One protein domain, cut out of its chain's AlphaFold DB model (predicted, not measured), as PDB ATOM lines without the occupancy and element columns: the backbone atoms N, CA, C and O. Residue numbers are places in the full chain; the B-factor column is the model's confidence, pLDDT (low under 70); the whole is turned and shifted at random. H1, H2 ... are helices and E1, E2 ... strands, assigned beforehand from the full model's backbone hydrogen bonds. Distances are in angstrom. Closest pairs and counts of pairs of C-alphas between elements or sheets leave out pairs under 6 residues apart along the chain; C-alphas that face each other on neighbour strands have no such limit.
ATOM      1  N   THR A 168      61.540  43.622  27.984       89.44
ATOM      2  CA  THR A 168      60.214  44.237  28.174       89.44
ATOM      3  C   THR A 168      59.135  43.185  28.414       89.44
ATOM      4  O   THR A 168      58.972  42.247  27.632       89.44
ATOM      5  N   CYS A 169      58.360  43.349  29.486       89.62
ATOM      6  CA  CYS A 169      57.218  42.492  29.795       89.62
ATOM      7  C   CYS A 169      56.068  42.701  28.794       89.62
ATOM      8  O   CYS A 169      55.684  43.834  28.499       89.62
ATOM      9  N   ILE A 170      55.481  41.613  28.288       88.56
ATOM     10  CA  ILE A 170      54.389  41.685  27.301       88.56
ATOM     11  C   ILE A 170      53.079  42.154  27.954       88.56
ATOM     12  O   ILE A 170      52.315  42.866  27.312       88.56
ATOM     13  N   HIS A 171      52.852  41.816  29.226       89.38
ATOM     14  CA  HIS A 171      51.585  42.085  29.925       89.38
ATOM     15  C   HIS A 171      51.575  43.388  30.724       89.38
ATOM     16  O   HIS A 171      50.514  43.959  30.956       89.38
ATOM     17  N   CYS A 172      52.751  43.859  31.146       89.69
ATOM     18  CA  CYS A 172      52.902  45.066  31.969       89.69
ATOM     19  C   CYS A 172      53.594  46.221  31.237       89.69
ATOM     20  O   CYS A 172      53.630  47.331  31.759       89.69
ATOM     21  N   HIS A 173      54.231  45.946  30.092       87.50
ATOM     22  CA  HIS A 173      55.103  46.865  29.342       87.50
ATOM     23  C   HIS A 173      56.257  47.499  30.145       87.50
ATOM     24  O   HIS A 173      56.982  48.347  29.632       87.50
ATOM     25  N   THR A 174      56.496  47.030  31.372       86.56
ATOM     26  CA  THR A 174      57.679  47.346  32.173       86.56
ATOM     27  C   THR A 174      58.930  46.851  31.450       86.56
ATOM     28  O   THR A 174      59.014  45.674  31.096       86.56
ATOM     29  N   GLY A 175      59.881  47.754  31.215       87.31
ATOM     30  CA  GLY A 175      61.215  47.425  30.720       87.31
ATOM     31  C   GLY A 175      62.170  47.202  31.886       87.31
ATOM     32  O   GLY A 175      62.373  48.113  32.684       87.31
ATOM     33  N   CYS A 176      62.749  46.009  31.960       87.38
ATOM     34  CA  CYS A 176      63.800  45.652  32.904       87.38
ATOM     35  C   CYS A 176      65.156  45.662  32.188       87.38
ATOM     36  O   CYS A 176      65.262  45.230  31.038       87.38
ATOM     37  N   PHE A 177      66.202  46.144  32.856       84.44
ATOM     38  CA  PHE A 177      67.528  46.337  32.243       84.44
ATOM     39  C   PHE A 177      68.476  45.149  32.448       84.44
ATOM     40  O   PHE A 177      69.567  45.124  31.875       84.44
ATOM     41  N   THR A 178      68.089  44.185  33.286       87.00
ATOM     42  CA  THR A 178      68.865  42.971  33.570       87.00
ATOM     43  C   THR A 178      67.946  41.760  33.762       87.00
ATOM     44  O   THR A 178      66.752  41.892  34.032       87.00
ATOM     45  N   TYR A 179      68.513  40.557  33.655       85.62
ATOM     46  CA  TYR A 179      67.788  39.301  33.875       85.62
ATOM     47  C   TYR A 179      67.219  39.159  35.311       85.62
ATOM     48  O   TYR A 179      66.043  38.809  35.428       85.62
ATOM     49  N   PRO A 180      67.960  39.468  36.404       88.69
ATOM     50  CA  PRO A 180      67.412  39.388  37.765       88.69
ATOM     51  C   PRO A 180      66.298  40.407  38.039       88.69
ATOM     52  O   PRO A 180      65.312  40.070  38.684       88.69
ATOM     53  N   ASP A 181      66.423  41.623  37.499       89.38
ATOM     54  CA  ASP A 181      65.397  42.679  37.551       89.38
ATOM     55  C   ASP A 181      64.085  42.209  36.894       89.38
ATOM     56  O   ASP A 181      63.013  42.296  37.494       89.38
ATOM     57  N   TYR A 182      64.163  41.559  35.726       89.62
ATOM     58  CA  TYR A 182      62.985  40.948  35.102       89.62
ATOM     59  C   TYR A 182      62.413  39.780  35.925       89.62
ATOM     60  O   TYR A 182      61.195  39.656  36.057       89.62
ATOM     61  N   GLN A 183      63.257  38.937  36.525       90.06
ATOM     62  CA  GLN A 183      62.790  37.873  37.421       90.06
ATOM     63  C   GLN A 183      62.067  38.451  38.654       90.06
ATOM     64  O   GLN A 183      61.011  37.949  39.033       90.06
ATOM     65  N   GLN A 184      62.563  39.549  39.233       92.06
ATOM     66  CA  GLN A 184      61.885  40.272  40.313       92.06
ATOM     67  C   GLN A 184      60.579  40.932  39.833       92.06
ATOM     68  O   GLN A 184      59.584  40.915  40.563       92.06
ATOM     69  N   HIS A 185      60.534  41.443  38.598       92.38
ATOM     70  CA  HIS A 185      59.304  41.941  37.981       92.38
ATOM     71  C   HIS A 185      58.222  40.855  37.894       92.38
ATOM     72  O   HIS A 185      57.082  41.144  38.256       92.38
ATOM     73  N   LEU A 186      58.549  39.614  37.510       91.19
ATOM     74  CA  LEU A 186      57.569  38.513  37.452       91.19
ATOM     75  C   LEU A 186      56.911  38.222  38.814       91.19
ATOM     76  O   LEU A 186      55.716  37.939  38.875       91.19
ATOM     77  N   TYR A 187      57.652  38.355  39.918       90.88
ATOM     78  CA  TYR A 187      57.098  38.213  41.273       90.88
ATOM     79  C   TYR A 187      56.394  39.478  41.798       90.88
ATOM     80  O   TYR A 187      55.714  39.417  42.827       90.88
ATOM     81  N   SER A 188      56.528  40.619  41.113       93.62
ATOM     82  CA  SER A 188      55.950  41.896  41.543       93.62
ATOM     83  C   SER A 188      54.417  41.885  41.529       93.62
ATOM     84  O   SER A 188      53.778  41.242  40.693       93.62
ATOM     85  N   ARG A 189      53.804  42.681  42.418       94.12
ATOM     86  CA  ARG A 189      52.340  42.856  42.456       94.12
ATOM     87  C   ARG A 189      51.779  43.391  41.131       94.12
ATOM     88  O   ARG A 189      50.674  43.022  40.755       94.12
ATOM     89  N   VAL A 190      52.548  44.198  40.392       93.12
ATOM     90  CA  VAL A 190      52.153  44.708  39.064       93.12
ATOM     91  C   VAL A 190      52.006  43.562  38.059       93.12
ATOM     92  O   VAL A 190      51.012  43.514  37.336       93.12
ATOM     93  N   HIS A 191      52.946  42.612  38.050       93.75
ATOM     94  CA  HIS A 191      52.872  41.448  37.166       93.75
ATOM     95  C   HIS A 191      51.756  40.485  37.566       93.75
ATOM     96  O   HIS A 191      50.930  40.132  36.725       93.75
ATOM     97  N   LYS A 192      51.660  40.132  38.854       92.19
ATOM     98  CA  LYS A 192      50.579  39.272  39.366       92.19
ATOM     99  C   LYS A 192      49.191  39.841  39.040       92.19
ATOM    100  O   LYS A 192      48.339  39.119  38.527       92.19
ATOM    101  N   ASN A 193      48.989  41.147  39.228       94.62
ATOM    102  CA  ASN A 193      47.727  41.807  38.888       94.62
ATOM    103  C   ASN A 193      47.460  41.816  37.372       94.62
ATOM    104  O   ASN A 193      46.320  41.610  36.963       94.62
ATOM    105  N   ALA A 194      48.481  42.010  36.529       94.38
ATOM    106  CA  ALA A 194      48.322  41.940  35.075       94.38
ATOM    107  C   ALA A 194      47.939  40.524  34.602       94.38
ATOM    108  O   ALA A 194      47.027  40.384  33.787       94.38
ATOM    109  N   ILE A 195      48.564  39.481  35.164       92.69
ATOM    110  CA  ILE A 195      48.204  38.075  34.917       92.69
ATOM    111  C   ILE A 195      46.759  37.789  35.361       92.69
ATOM    112  O   ILE A 195      46.005  37.201  34.589       92.69
ATOM    113  N   ARG A 196      46.317  38.282  36.528       93.56
ATOM    114  CA  ARG A 196      44.921  38.130  36.992       93.56
ATOM    115  C   ARG A 196      43.910  38.879  36.104       93.56
ATOM    116  O   ARG A 196      42.833  38.379  35.802       93.56
ATOM    117  N   GLN A 197      44.267  40.048  35.576       94.25
ATOM    118  CA  GLN A 197      43.437  40.737  34.574       94.25
ATOM    119  C   GLN A 197      43.395  40.007  33.216       94.25
ATOM    120  O   GLN A 197      42.471  40.218  32.425       94.25
ATOM    121  N   ILE A 198      44.363  39.130  32.938       93.62
ATOM    122  CA  ILE A 198      44.362  38.242  31.770       93.62
ATOM    123  C   ILE A 198      43.542  36.973  32.046       93.62
ATOM    124  O   ILE A 198      42.751  36.613  31.174       93.62
ATOM    125  N   SER A 199      43.616  36.360  33.239       92.69
ATOM    126  CA  SER A 199      42.776  35.200  33.599       92.69
ATOM    127  C   SER A 199      41.291  35.535  33.499       92.69
ATOM    128  O   SER A 199      40.550  34.832  32.813       92.69
ATOM    129  N   LEU A 200      40.866  36.664  34.074       94.44
ATOM    130  CA  LEU A 200      39.487  37.151  33.991       94.44
ATOM    131  C   LEU A 200      39.047  37.390  32.536       94.44
ATOM    132  O   LEU A 200      37.948  36.995  32.139       94.44
ATOM    133  N   ARG A 201      39.922  37.965  31.699       94.38
ATOM    134  CA  ARG A 201      39.647  38.194  30.269       94.38
ATOM    135  C   ARG A 201      39.537  36.886  29.480       94.38
ATOM    136  O   ARG A 201      38.661  36.775  28.621       94.38
ATOM    137  N   GLN A 202      40.384  35.899  29.769       92.69
ATOM    138  CA  GLN A 202      40.336  34.577  29.142       92.69
ATOM    139  C   GLN A 202      39.101  33.780  29.586       92.69
ATOM    140  O   GLN A 202      38.410  33.233  28.726       92.69
ATOM    141  N   LYS A 203      38.753  33.793  30.881       91.69
ATOM    142  CA  LYS A 203      37.514  33.204  31.424       91.69
ATOM    143  C   LYS A 203      36.274  33.814  30.755       91.69
ATOM    144  O   LYS A 203      35.427  33.081  30.243       91.69
ATOM    145  N   ALA A 204      36.208  35.143  30.640       94.94
ATOM    146  CA  ALA A 204      35.124  35.839  29.938       94.94
ATOM    147  C   ALA A 204      35.071  35.523  28.427       94.94
ATOM    148  O   ALA A 204      33.985  35.421  27.850       94.94
ATOM    149  N   HIS A 205      36.223  35.337  27.772       92.75
ATOM    150  CA  HIS A 205      36.283  34.930  26.366       92.75
ATOM    151  C   HIS A 205      35.790  33.488  26.160       92.75
ATOM    152  O   HIS A 205      34.969  33.246  25.276       92.75
ATOM    153  N   LEU A 206      36.214  32.551  27.015       91.69
ATOM    154  CA  LEU A 206      35.759  31.160  27.007       91.69
ATOM    155  C   LEU A 206      34.244  31.056  27.235       91.69
ATOM    156  O   LEU A 206      33.556  30.330  26.517       91.69
ATOM    157  N   LEU A 207      33.709  31.829  28.184       92.44
ATOM    158  CA  LEU A 207      32.270  31.896  28.442       92.44
ATOM    159  C   LEU A 207      31.501  32.424  27.218       92.44
ATOM    160  O   LEU A 207      30.476  31.854  26.849       92.44
ATOM    161  N   ARG A 208      32.027  33.448  26.530       93.75
ATOM    162  CA  ARG A 208      31.447  33.978  25.283       93.75
ATOM    163  C   ARG A 208      31.494  32.970  24.129       93.75
ATOM    164  O   ARG A 208      30.525  32.881  23.378       93.75
ATOM    165  N   LEU A 209      32.579  32.200  23.994       91.38
ATOM    166  CA  LEU A 209      32.678  31.113  23.011       91.38
ATOM    167  C   LEU A 209      31.639  30.017  23.292       91.38
ATOM    168  O   LEU A 209      30.893  29.648  22.386       91.38
ATOM    169  N   ARG A 210      31.525  29.558  24.547       91.19
ATOM    170  CA  ARG A 210      30.530  28.553  24.968       91.19
ATOM    171  C   ARG A 210      29.091  29.053  24.783       91.19
ATOM    172  O   ARG A 210      28.240  28.295  24.327       91.19
ATOM    173  N   ALA A 211      28.818  30.330  25.065       91.62
ATOM    174  CA  ALA A 211      27.511  30.945  24.826       91.62
ATOM    175  C   ALA A 211      27.155  30.995  23.329       91.62
ATOM    176  O   ALA A 211      26.066  30.567  22.949       91.62
ATOM    177  N   ARG A 212      28.087  31.432  22.464       90.75
ATOM    178  CA  ARG A 212      27.897  31.411  21.002       90.75
ATOM    179  C   ARG A 212      27.673  29.991  20.482       90.75
ATOM    180  O   ARG A 212      26.786  29.790  19.664       90.75
ATOM    181  N   GLN A 213      28.436  29.015  20.972       90.19
ATOM    182  CA  GLN A 213      28.281  27.620  20.558       90.19
ATOM    183  C   GLN A 213      26.907  27.049  20.941       90.19
ATOM    184  O   GLN A 213      26.310  26.338  20.141       90.19
ATOM    185  N   ARG A 214      26.380  27.384  22.127       88.75
ATOM    186  CA  ARG A 214      25.026  26.981  22.546       88.75
ATOM    187  C   ARG A 214      23.929  27.661  21.727       88.75
ATOM    188  O   ARG A 214      22.939  27.013  21.423       88.75
ATOM    189  N   ALA A 215      24.107  28.926  21.341       89.69
ATOM    190  CA  ALA A 215      23.179  29.601  20.432       89.69
ATOM    191  C   ALA A 215      23.155  28.926  19.048       89.69
ATOM    192  O   ALA A 215      22.088  28.568  18.569       89.69
ATOM    193  N   ALA A 216      24.327  28.661  18.465       87.19
ATOM    194  CA  ALA A 216      24.435  28.000  17.164       87.19
ATOM    195  C   ALA A 216      23.964  26.534  17.181       87.19
ATOM    196  O   ALA A 216      23.409  26.066  16.196       87.19
ATOM    197  N   GLN A 217      24.151  25.793  18.282       84.06
ATOM    198  CA  GLN A 217      23.573  24.448  18.406       84.06
ATOM    199  C   GLN A 217      22.047  24.488  18.523       84.06
ATOM    200  O   GLN A 217      21.414  23.685  17.859       84.06
ATOM    201  N   ARG A 218      21.449  25.460  19.231       84.69
ATOM    202  CA  ARG A 218      19.982  25.642  19.222       84.69
ATOM    203  C   ARG A 218      19.444  25.958  17.829       84.69
ATOM    204  O   ARG A 218      18.465  25.357  17.423       84.69
ATOM    205  N   GLU A 219      20.101  26.852  17.091       86.44
ATOM    206  CA  GLU A 219      19.742  27.171  15.700       86.44
ATOM    207  C   GLU A 219      19.882  25.946  14.779       86.44
ATOM    208  O   GLU A 219      19.074  25.742  13.877       86.44
ATOM    209  N   ILE A 220      20.878  25.089  15.016       82.38
ATOM    210  CA  ILE A 220      21.021  23.806  14.320       82.38
ATOM    211  C   ILE A 220      19.896  22.838  14.706       82.38
ATOM    212  O   ILE A 220      19.316  22.242  13.809       82.38
ATOM    213  N   GLU A 221      19.576  22.701  15.995       83.12
ATOM    214  CA  GLU A 221      18.556  21.786  16.532       83.12
ATOM    215  C   GLU A 221      17.128  22.198  16.126       83.12
ATOM    216  O   GLU A 221      16.308  21.338  15.816       83.12
ATOM    217  N   GLU A 222      16.845  23.500  16.054       83.12
ATOM    218  CA  GLU A 222      15.584  24.074  15.560       83.12
ATOM    219  C   GLU A 222      15.406  23.860  14.046       83.12
ATOM    220  O   GLU A 222      14.297  23.604  13.573       83.12
ATOM    221  N   ASN A 223      16.502  23.903  13.280       81.19
ATOM    222  CA  ASN A 223      16.491  23.659  11.835       81.19
ATOM    223  C   ASN A 223      16.605  22.165  11.456       81.19
ATOM    224  O   ASN A 223      16.213  21.782  10.350       81.19
ATOM    225  N   SER A 224      17.145  21.303  12.328       73.69
ATOM    226  CA  SER A 224      17.340  19.876  12.052       73.69
ATOM    227  C   SER A 224      16.083  19.069  12.367       73.69
ATOM    228  O   SER A 224      15.799  18.745  13.516       73.69
ATOM    229  N   LYS A 225      15.362  18.663  11.320       65.12
ATOM    230  CA  LYS A 225      14.144  17.842  11.431       65.12
ATOM    231  C   LYS A 225      14.388  16.343  11.691       65.12
ATOM    232  O   LYS A 225      13.446  15.559  11.650       65.12
ATOM    233  N   GLU A 226      15.642  15.963  11.922       68.69
ATOM    234  CA  GLU A 226      16.109  14.603  12.200       68.69
ATOM    235  C   GLU A 226      16.625  14.552  13.644       68.69
ATOM    236  O   GLU A 226      17.570  15.264  13.990       68.69
ATOM    237  N   GLU A 227      16.014  13.727  14.497       70.12
ATOM    238  CA  GLU A 227      16.398  13.624  15.908       70.12
ATOM    239  C   GLU A 227      17.563  12.639  16.093       70.12
ATOM    240  O   GLU A 227      17.380  11.439  16.282       70.12
ATOM    241  N   TYR A 228      18.788  13.162  16.018       73.88
ATOM    242  CA  TYR A 228      20.003  12.417  16.358       73.88
ATOM    243  C   TYR A 228      20.191  12.321  17.880       73.88
ATOM    244  O   TYR A 228      19.941  13.283  18.611       73.88
ATOM    245  N   GLU A 229      20.740  11.195  18.343       81.12
ATOM    246  CA  GLU A 229      21.178  10.997  19.730       81.12
ATOM    247  C   GLU A 229      22.070  12.151  20.222       81.12
ATOM    248  O   GLU A 229      23.029  12.548  19.552       81.12
ATOM    249  N   SER A 230      21.802  12.663  21.424       84.44
ATOM    250  CA  SER A 230      22.622  13.703  22.047       84.44
ATOM    251  C   SER A 230      23.916  13.117  22.614       84.44
ATOM    252  O   SER A 230      23.889  12.442  23.642       84.44
ATOM    253  N   LYS A 231      25.059  13.411  21.989       87.62
ATOM    254  CA  LYS A 231      26.382  12.947  22.452       87.62
ATOM    255  C   LYS A 231      27.126  14.090  23.142       87.62
ATOM    256  O   LYS A 231      26.931  15.253  22.795       87.62
ATOM    257  N   PHE A 232      27.935  13.800  24.160       89.88
ATOM    258  CA  PHE A 232      28.679  14.832  24.893       89.88
ATOM    259  C   PHE A 232      30.017  15.160  24.216       89.88
ATOM    260  O   PHE A 232      30.640  14.314  23.577       89.88
ATOM    261  N   CYS A 233      30.466  16.413  24.333       90.00
ATOM    262  CA  CYS A 233      31.783  16.857  23.884       90.00
ATOM    263  C   CYS A 233      32.523  17.574  25.017       90.00
ATOM    264  O   CYS A 233      32.198  18.715  25.359       90.00
ATOM    265  N   HIS A 234      33.567  16.931  25.540       86.94
ATOM    266  CA  HIS A 234      34.376  17.399  26.667       86.94
ATOM    267  C   HIS A 234      35.073  18.742  26.362       86.94
ATOM    268  O   HIS A 234      34.927  19.696  27.126       86.94
ATOM    269  N   LEU A 235      35.697  18.890  25.179       86.12
ATOM    270  CA  LEU A 235      36.299  20.159  24.713       86.12
ATOM    271  C   LEU A 235      35.320  21.345  24.728       86.12
ATOM    272  O   LEU A 235      35.716  22.491  24.955       86.12
ATOM    273  N   CYS A 236      34.038  21.088  24.472       86.38
ATOM    274  CA  CYS A 236      33.007  22.118  24.380       86.38
ATOM    275  C   CYS A 236      32.175  22.261  25.669       86.38
ATOM    276  O   CYS A 236      31.525  23.295  25.850       86.38
ATOM    277  N   ARG A 237      32.211  21.260  26.564       87.00
ATOM    278  CA  ARG A 237      31.279  21.049  27.689       87.00
ATOM    279  C   ARG A 237      29.819  21.276  27.260       87.00
ATOM    280  O   ARG A 237      29.126  22.177  27.755       87.00
ATOM    281  N   LEU A 238      29.398  20.499  26.257       85.44
ATOM    282  CA  LEU A 238      28.099  20.611  25.589       85.44
ATOM    283  C   LEU A 238      27.651  19.266  24.987       85.44
ATOM    284  O   LEU A 238      28.457  18.575  24.365       85.44
ATOM    285  N   HIS A 239      26.365  18.943  25.140       86.38
ATOM    286  CA  HIS A 239      25.678  17.890  24.389       86.38
ATOM    287  C   HIS A 239      25.301  18.398  22.992       86.38
ATOM    288  O   HIS A 239      24.870  19.542  22.867       86.38
ATOM    289  N   TYR A 240      25.472  17.572  21.960       84.81
ATOM    290  CA  TYR A 240      25.169  17.910  20.568       84.81
ATOM    291  C   TYR A 240      24.362  16.796  19.892       84.81
ATOM    292  O   TYR A 240      24.713  15.620  19.995       84.81
ATOM    293  N   ARG A 241      23.296  17.168  19.176       85.69
ATOM    294  CA  ARG A 241      22.428  16.259  18.403       85.69
ATOM    295  C   ARG A 241      22.884  16.163  16.940       85.69
ATOM    296  O   ARG A 241      22.168  16.523  16.013       85.69
ATOM    297  N   GLN A 242      24.134  15.746  16.727       83.44
ATOM    298  CA  GLN A 242      24.750  15.583  15.399       83.44
ATOM    299  C   GLN A 242      25.796  14.451  15.427       83.44
ATOM    300  O   GLN A 242      26.351  14.171  16.486       83.44
ATOM    301  N   PRO A 243      26.161  13.821  14.293       85.50
ATOM    302  CA  PRO A 243      27.259  12.851  14.269       85.50
ATOM    303  C   PRO A 243      28.624  13.493  14.604       85.50
ATOM    304  O   PRO A 243      28.932  14.600  14.150       85.50
ATOM    305  N   LYS A 244      29.464  12.758  15.356       86.25
ATOM    306  CA  LYS A 244      30.772  13.183  15.923       86.25
ATOM    307  C   LYS A 244      31.661  13.922  14.910       86.25
ATOM    308  O   LYS A 244      32.184  14.990  15.225       86.25
ATOM    309  N   ALA A 245      31.745  13.427  13.672       88.19
ATOM    310  CA  ALA A 245      32.510  14.054  12.590       88.19
ATOM    311  C   ALA A 245      31.991  15.457  12.199       88.19
ATOM    312  O   ALA A 245      32.781  16.398  12.116       88.19
ATOM    313  N   LYS A 246      30.669  15.642  12.025       87.94
ATOM    314  CA  LYS A 246      30.076  16.964  11.718       87.94
ATOM    315  C   LYS A 246      30.331  17.956  12.863       87.94
ATOM    316  O   LYS A 246      30.682  19.106  12.604       87.94
ATOM    317  N   HIS A 247      30.248  17.503  14.119       88.19
ATOM    318  CA  HIS A 247      30.576  18.335  15.283       88.19
ATOM    319  C   HIS A 247      32.056  18.750  15.305       88.19
ATOM    320  O   HIS A 247      32.353  19.940  15.422       88.19
ATOM    321  N   GLN A 248      32.993  17.806  15.165       88.19
ATOM    322  CA  GLN A 248      34.438  18.083  15.177       88.19
ATOM    323  C   GLN A 248      34.875  19.000  14.021       88.19
ATOM    324  O   GLN A 248      35.750  19.853  14.192       88.19
ATOM    325  N   LEU A 249      34.237  18.867  12.853       88.88
ATOM    326  CA  LEU A 249      34.472  19.723  11.691       88.88
ATOM    327  C   LEU A 249      33.821  21.114  11.805       88.88
ATOM    328  O   LEU A 249      34.178  21.993  11.015       88.88
ATOM    329  N   SER A 250      32.932  21.352  12.773       89.06
ATOM    330  CA  SER A 250      32.268  22.648  12.955       89.06
ATOM    331  C   SER A 250      33.243  23.776  13.318       89.06
ATOM    332  O   SER A 250      34.254  23.580  14.003       89.06
ATOM    333  N   GLU A 251      32.921  25.003  12.904       90.62
ATOM    334  CA  GLU A 251      33.739  26.178  13.228       90.62
ATOM    335  C   GLU A 251      33.796  26.457  14.734       90.62
ATOM    336  O   GLU A 251      34.828  26.895  15.246       90.62
ATOM    337  N   HIS A 252      32.724  26.159  15.474       89.31
ATOM    338  CA  HIS A 252      32.692  26.328  16.926       89.31
ATOM    339  C   HIS A 252      33.618  25.346  17.644       89.31
ATOM    340  O   HIS A 252      34.372  25.766  18.519       89.31
ATOM    341  N   HIS A 253      33.659  24.077  17.225       90.62
ATOM    342  CA  HIS A 253      34.622  23.118  17.766       90.62
ATOM    343  C   HIS A 253      36.065  23.513  17.404       90.62
ATOM    344  O   HIS A 253      36.935  23.585  18.275       90.62
ATOM    345  N   LYS A 254      36.316  23.879  16.137       91.62
ATOM    346  CA  LYS A 254      37.634  24.342  15.657       91.62
ATOM    347  C   LYS A 254      38.123  25.604  16.382       91.62
ATOM    348  O   LYS A 254      39.306  25.693  16.707       91.62
ATOM    349  N   THR A 255      37.248  26.574  16.653       91.56
ATOM    350  CA  THR A 255      37.605  27.802  17.392       91.56
ATOM    351  C   THR A 255      37.776  27.557  18.890       91.56
ATOM    352  O   THR A 255      38.706  28.115  19.471       91.56
ATOM    353  N   MET A 256      36.978  26.675  19.502       90.06
ATOM    354  CA  MET A 256      37.170  26.250  20.894       90.06
ATOM    355  C   MET A 256      38.521  25.545  21.077       90.06
ATOM    356  O   MET A 256      39.307  25.952  21.932       90.06
ATOM    357  N   LYS A 257      38.846  24.568  20.217       91.50
ATOM    358  CA  LYS A 257      40.131  23.845  20.237       91.50
ATOM    359  C   LYS A 257      41.322  24.794  20.065       91.50
ATOM    360  O   LYS A 257      42.254  24.738  20.859       91.50
ATOM    361  N   LYS A 258      41.266  25.721  19.097       90.94
ATOM    362  CA  LYS A 258      42.306  26.752  18.884       90.94
ATOM    363  C   LYS A 258      42.470  27.723  20.061       90.94
ATOM    364  O   LYS A 258      43.562  28.252  20.242       90.94
ATOM    365  N   PHE A 259      41.407  27.992  20.824       91.69
ATOM    366  CA  PHE A 259      41.488  28.848  22.008       91.69
ATOM    367  C   PHE A 259      42.065  28.103  23.215       91.69
ATOM    368  O   PHE A 259      42.960  28.635  23.861       91.69
ATOM    369  N   LEU A 260      41.573  26.890  23.504       91.19
ATOM    370  CA  LEU A 260      42.009  26.077  24.647       91.19
ATOM    371  C   LEU A 260      43.449  25.566  24.495       91.19
ATOM    372  O   LEU A 260      44.189  25.562  25.473       91.19
ATOM    373  N   MET A 261      43.851  25.193  23.274       90.69
ATOM    374  CA  MET A 261      45.175  24.646  22.955       90.69
ATOM    375  C   MET A 261      46.002  25.611  22.074       90.69
ATOM    376  O   MET A 261      46.187  25.352  20.878       90.69
ATOM    377  N   PRO A 262      46.487  26.750  22.602       92.06
ATOM    378  CA  PRO A 262      47.310  27.683  21.838       92.06
ATOM    379  C   PRO A 262      48.734  27.145  21.604       92.06
ATOM    380  O   PRO A 262      49.309  26.428  22.426       92.06
ATOM    381  N   TYR A 263      49.336  27.554  20.487       92.12
ATOM    382  CA  TYR A 263      50.685  27.158  20.065       92.12
ATOM    383  C   TYR A 263      51.634  28.360  19.999       92.12
ATOM    384  O   TYR A 263      51.260  29.438  19.531       92.12
ATOM    385  N   CYS A 264      52.883  28.178  20.433       92.75
ATOM    386  CA  CYS A 264      53.910  29.215  20.409       92.75
ATOM    387  C   CYS A 264      54.902  29.026  19.253       92.75
ATOM    388  O   CYS A 264      55.837  28.233  19.348       92.75
ATOM    389  N   SER A 265      54.783  29.839  18.203       89.50
ATOM    390  CA  SER A 265      55.648  29.788  17.011       89.50
ATOM    391  C   SER A 265      57.117  30.199  17.220       89.50
ATOM    392  O   SER A 265      57.916  30.030  16.307       89.50
ATOM    393  N   THR A 266      57.502  30.728  18.391       88.44
ATOM    394  CA  THR A 266      58.906  31.072  18.722       88.44
ATOM    395  C   THR A 266      59.602  30.046  19.620       88.44
ATOM    396  O   THR A 266      60.805  30.151  19.850       88.44
ATOM    397  N   CYS A 267      58.852  29.083  20.162       88.69
ATOM    398  CA  CYS A 267      59.372  28.000  21.005       88.69
ATOM    399  C   CYS A 267      58.944  26.608  20.514       88.69
ATOM    400  O   CYS A 267      59.426  25.618  21.043       88.69
ATOM    401  N   HIS A 268      58.044  26.545  19.528       89.06
ATOM    402  CA  HIS A 268      57.427  25.343  18.961       89.06
ATOM    403  C   HIS A 268      56.685  24.450  19.971       89.06
ATOM    404  O   HIS A 268      56.474  23.265  19.736       89.06
ATOM    405  N   LEU A 269      56.227  25.048  21.077       89.75
ATOM    406  CA  LEU A 269      55.469  24.383  22.138       89.75
ATOM    407  C   LEU A 269      53.959  24.581  21.948       89.75
ATOM    408  O   LEU A 269      53.497  25.710  21.750       89.75
ATOM    409  N   ALA A 270      53.195  23.496  22.067       91.31
ATOM    410  CA  ALA A 270      51.747  23.527  22.260       91.31
ATOM    411  C   ALA A 270      51.427  23.552  23.762       91.31
ATOM    412  O   ALA A 270      52.029  22.811  24.538       91.31
ATOM    413  N   PHE A 271      50.478  24.392  24.175       90.50
ATOM    414  CA  PHE A 271      50.075  24.529  25.575       90.50
ATOM    415  C   PHE A 271      48.703  23.904  25.787       90.50
ATOM    416  O   PHE A 271      47.811  24.074  24.961       90.50
ATOM    417  N   LYS A 272      48.527  23.203  26.911       87.75
ATOM    418  CA  LYS A 272      47.237  22.594  27.273       87.75
ATOM    419  C   LYS A 272      46.194  23.619  27.726       87.75
ATOM    420  O   LYS A 272      45.016  23.312  27.678       87.75
ATOM    421  N   SER A 273      46.629  24.802  28.167       88.75
ATOM    422  CA  SER A 273      45.774  25.802  28.809       88.75
ATOM    423  C   SER A 273      46.099  27.222  28.322       88.75
ATOM    424  O   SER A 273      47.286  27.553  28.170       88.75
ATOM    425  N   PRO A 274      45.096  28.103  28.117       91.19
ATOM    426  CA  PRO A 274      45.307  29.486  27.683       91.19
ATOM    427  C   PRO A 274      46.191  30.312  28.632       91.19
ATOM    428  O   PRO A 274      46.933  31.187  28.174       91.19
ATOM    429  N   MET A 275      46.158  30.019  29.937       91.12
ATOM    430  CA  MET A 275      46.982  30.708  30.937       91.12
ATOM    431  C   MET A 275      48.450  30.293  30.867       91.12
ATOM    432  O   MET A 275      49.326  31.155  30.924       91.12
ATOM    433  N   LEU A 276      48.727  28.997  30.675       91.19
ATOM    434  CA  LEU A 276      50.092  28.470  30.542       91.19
ATOM    435  C   LEU A 276      50.830  29.081  29.341       91.19
ATOM    436  O   LEU A 276      52.040  29.294  29.395       91.19
ATOM    437  N   TYR A 277      50.108  29.424  28.273       92.88
ATOM    438  CA  TYR A 277      50.679  30.149  27.138       92.88
ATOM    439  C   TYR A 277      51.001  31.615  27.468       92.88
ATOM    440  O   TYR A 277      52.064  32.109  27.085       92.88
ATOM    441  N   GLU A 278      50.139  32.324  28.202       91.56
ATOM    442  CA  GLU A 278      50.403  33.723  28.565       91.56
ATOM    443  C   GLU A 278      51.504  33.862  29.628       91.56
ATOM    444  O   GLU A 278      52.296  34.806  29.550       91.56
ATOM    445  N   THR A 279      51.633  32.915  30.563       90.75
ATOM    446  CA  THR A 279      52.792  32.857  31.472       90.75
ATOM    447  C   THR A 279      54.062  32.471  30.711       90.75
ATOM    448  O   THR A 279      55.084  33.142  30.865       90.75
ATOM    449  N   HIS A 280      54.001  31.496  29.792       92.00
ATOM    450  CA  HIS A 280      55.121  31.160  28.907       92.00
ATOM    451  C   HIS A 280      55.612  32.362  28.087       92.00
ATOM    452  O   HIS A 280      56.820  32.556  27.967       92.00
ATOM    453  N   ARG A 281      54.721  33.210  27.559       90.12
ATOM    454  CA  ARG A 281      55.101  34.421  26.802       90.12
ATOM    455  C   ARG A 281      55.893  35.444  27.624       90.12
ATOM    456  O   ARG A 281      56.674  36.193  27.041       90.12
ATOM    457  N   CYS A 282      55.725  35.461  28.947       88.38
ATOM    458  CA  CYS A 282      56.565  36.232  29.871       88.38
ATOM    459  C   CYS A 282      57.670  35.390  30.539       88.38
ATOM    460  O   CYS A 282      58.376  35.888  31.410       88.38
ATOM    461  N   SER A 283      57.881  34.137  30.124       88.62
ATOM    462  CA  SER A 283      59.053  33.379  30.559       88.62
ATOM    463  C   SER A 283      60.329  33.973  29.959       88.62
ATOM    464  O   SER A 283      60.389  34.363  28.787       88.62
ATOM    465  N   LEU A 284      61.390  33.994  30.764       84.12
ATOM    466  CA  LEU A 284      62.718  34.438  30.335       84.12
ATOM    467  C   LEU A 284      63.288  33.564  29.205       84.12
ATOM    468  O   LEU A 284      64.056  34.043  28.375       84.12
ATOM    469  N   GLU A 285      62.862  32.304  29.128       85.44
ATOM    470  CA  GLU A 285      63.198  31.368  28.056       85.44
ATOM    471  C   GLU A 285      62.558  31.772  26.713       85.44
ATOM    472  O   GLU A 285      63.260  31.893  25.704       85.44
ATOM    473  N   HIS A 286      61.250  32.065  26.708       88.69
ATOM    474  CA  HIS A 286      60.539  32.605  25.544       88.69
ATOM    475  C   HIS A 286      61.152  33.929  25.095       88.69
ATOM    476  O   HIS A 286      61.453  34.103  23.916       88.69
ATOM    477  N   LEU A 287      61.385  34.854  26.032       84.81
ATOM    478  CA  LEU A 287      61.916  36.177  25.719       84.81
ATOM    479  C   LEU A 287      63.349  36.098  25.154       84.81
ATOM    480  O   LEU A 287      63.672  36.819  24.212       84.81
ATOM    481  N   LYS A 288      64.168  35.147  25.627       84.00
ATOM    482  CA  LYS A 288      65.512  34.852  25.097       84.00
ATOM    483  C   LYS A 288      65.491  34.215  23.701       84.00
ATOM    484  O   LYS A 288      66.318  34.590  22.872       84.00
ATOM    485  N   ARG A 289      64.559  33.295  23.399       84.00
ATOM    486  CA  ARG A 289      64.366  32.790  22.017       84.00
ATOM    487  C   ARG A 289      63.845  33.883  21.086       84.00
ATOM    488  O   ARG A 289      64.319  34.005  19.963       84.00
ATOM    489  N   LYS A 290      62.909  34.705  21.561       83.50
ATOM    490  CA  LYS A 290      62.280  35.792  20.798       83.50
ATOM    491  C   LYS A 290      63.235  36.944  20.482       83.50
ATOM    492  O   LYS A 290      63.098  37.536  19.416       83.50
ATOM    493  N   ALA A 291      64.195  37.233  21.363       80.75
ATOM    494  CA  ALA A 291      65.323  38.114  21.057       80.75
ATOM    495  C   ALA A 291      66.160  37.522  19.912       80.75
ATOM    496  O   ALA A 291      66.144  38.066  18.817       80.75
ATOM    497  N   ARG A 292      66.724  36.319  20.109       78.25
ATOM    498  CA  ARG A 292      67.548  35.626  19.099       78.25
ATOM    499  C   ARG A 292      66.882  35.489  17.730       78.25
ATOM    500  O   ARG A 292      67.555  35.622  16.716       78.25
ATOM    501  N   LYS A 293      65.573  35.209  17.690       77.25
ATOM    502  CA  LYS A 293      64.839  35.141  16.425       77.25
ATOM    503  C   LYS A 293      64.652  36.524  15.794       77.25
ATOM    504  O   LYS A 293      64.829  36.627  14.596       77.25
ATOM    505  N   ARG A 294      64.409  37.593  16.563       70.38
ATOM    506  CA  ARG A 294      64.430  38.963  16.014       70.38
ATOM    507  C   ARG A 294      65.792  39.364  15.461       70.38
ATOM    508  O   ARG A 294      65.824  40.030  14.436       70.38
ATOM    509  N   ASP A 295      66.873  38.961  16.124       66.19
ATOM    510  CA  ASP A 295      68.232  39.217  15.646       66.19
ATOM    511  C   ASP A 295      68.439  38.492  14.294       66.19
ATOM    512  O   ASP A 295      68.742  39.127  13.287       66.19
ATOM    513  N   SER A 296      68.114  37.192  14.228       62.28
ATOM    514  CA  SER A 296      68.187  36.377  12.999       62.28
ATOM    515  C   SER A 296      67.256  36.842  11.871       62.28
ATOM    516  O   SER A 296      67.657  36.828  10.713       62.28
ATOM    517  N   ASP A 297      66.027  37.261  12.185       59.03
ATOM    518  CA  ASP A 297      65.071  37.808  11.212       59.03
ATOM    519  C   ASP A 297      65.528  39.202  10.705       59.03
ATOM    520  O   ASP A 297      64.980  39.697   9.723       59.03
ATOM    521  N   SER A 298      66.514  39.846  11.356       56.03
ATOM    522  CA  SER A 298      67.086  41.134  10.929       56.03
ATOM    523  C   SER A 298      68.357  41.007  10.078       56.03
ATOM    524  O   SER A 298      68.526  41.804   9.158       56.03
ATOM    525  N   ASP A 299      69.194  39.989  10.311       52.69
ATOM    526  CA  ASP A 299      70.314  39.653   9.412       52.69
ATOM    527  C   ASP A 299      69.824  38.984   8.108       52.69
ATOM    528  O   ASP A 299      70.409  39.188   7.047       52.69
TER     529      ASP A 299
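This is residues 168 to 299 of the 572 residues of the protein "Cip1-interacting zinc finger protein" of Zeugodacus cucurbitae (UniProt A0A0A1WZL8). One long helix, H2, makes the length, and smaller parts form a row along one side of it: H5, then H4, then a small hairpin of E1 and E2 with H3 beside it. H1 makes a corner with H2 at its first end, and H6 leads away from H5, its residues 294 to 299 sticking out. The printed part has 132 residues, with H1 H2 E1 E2 H3 H4 H5 H6 along the chain, mostly helix; the two strands are antiparallel. It is loose, with a radius of gyration of the C-alphas of 19.9 A, and flat, spanning 64 by 36 by 19 A.

H1, residues 179 to 187, and H2, residues 189 to 223, are close but not clearly touching, with closest C-alphas His 185 and His 191 at 6.5 A. E1, residues 231 to 233, and E2, residues 238 to 240, form an antiparallel hairpin; N 231 and O 240 are 3.0 A apart, within hydrogen-bond range. H3, residues 244 to 249, is about perpendicular, at 77 degrees, to H4, residues 251 to 260. H4 touches residues 206 to 213 of H2 at a shallow tilt of 18 degrees, opposite ways; the closest C-alphas, Gln 213 and His 252, are 5.9 A apart. H5, residues 274 to 281, touches residues 195 to 202 of H2, with closest C-alphas Ser 199 and Met 275 at 6.7 A. H6, residues 284 to 299, is apart from H2. Every O i to N i+4 pair is within hydrogen-bond range in H1 to H6.

H1 begins at C-alpha 179 (67.788, 39.301, 33.875). H2 measures 50.9 A, H4 14.1 A and H6 22.9 A, ending at C-alpha 299 (70.314, 39.653, 9.412).

The C-alphas farthest apart, Thr 178 and Lys 225, are 64.2 A apart. The printed part has no cut. The link from H4 to H5 is long; in it residues 263 to 264 pair antiparallel with 269 to 270. pLDDT is under 70 at residues 225 to 226 and 295 to 299.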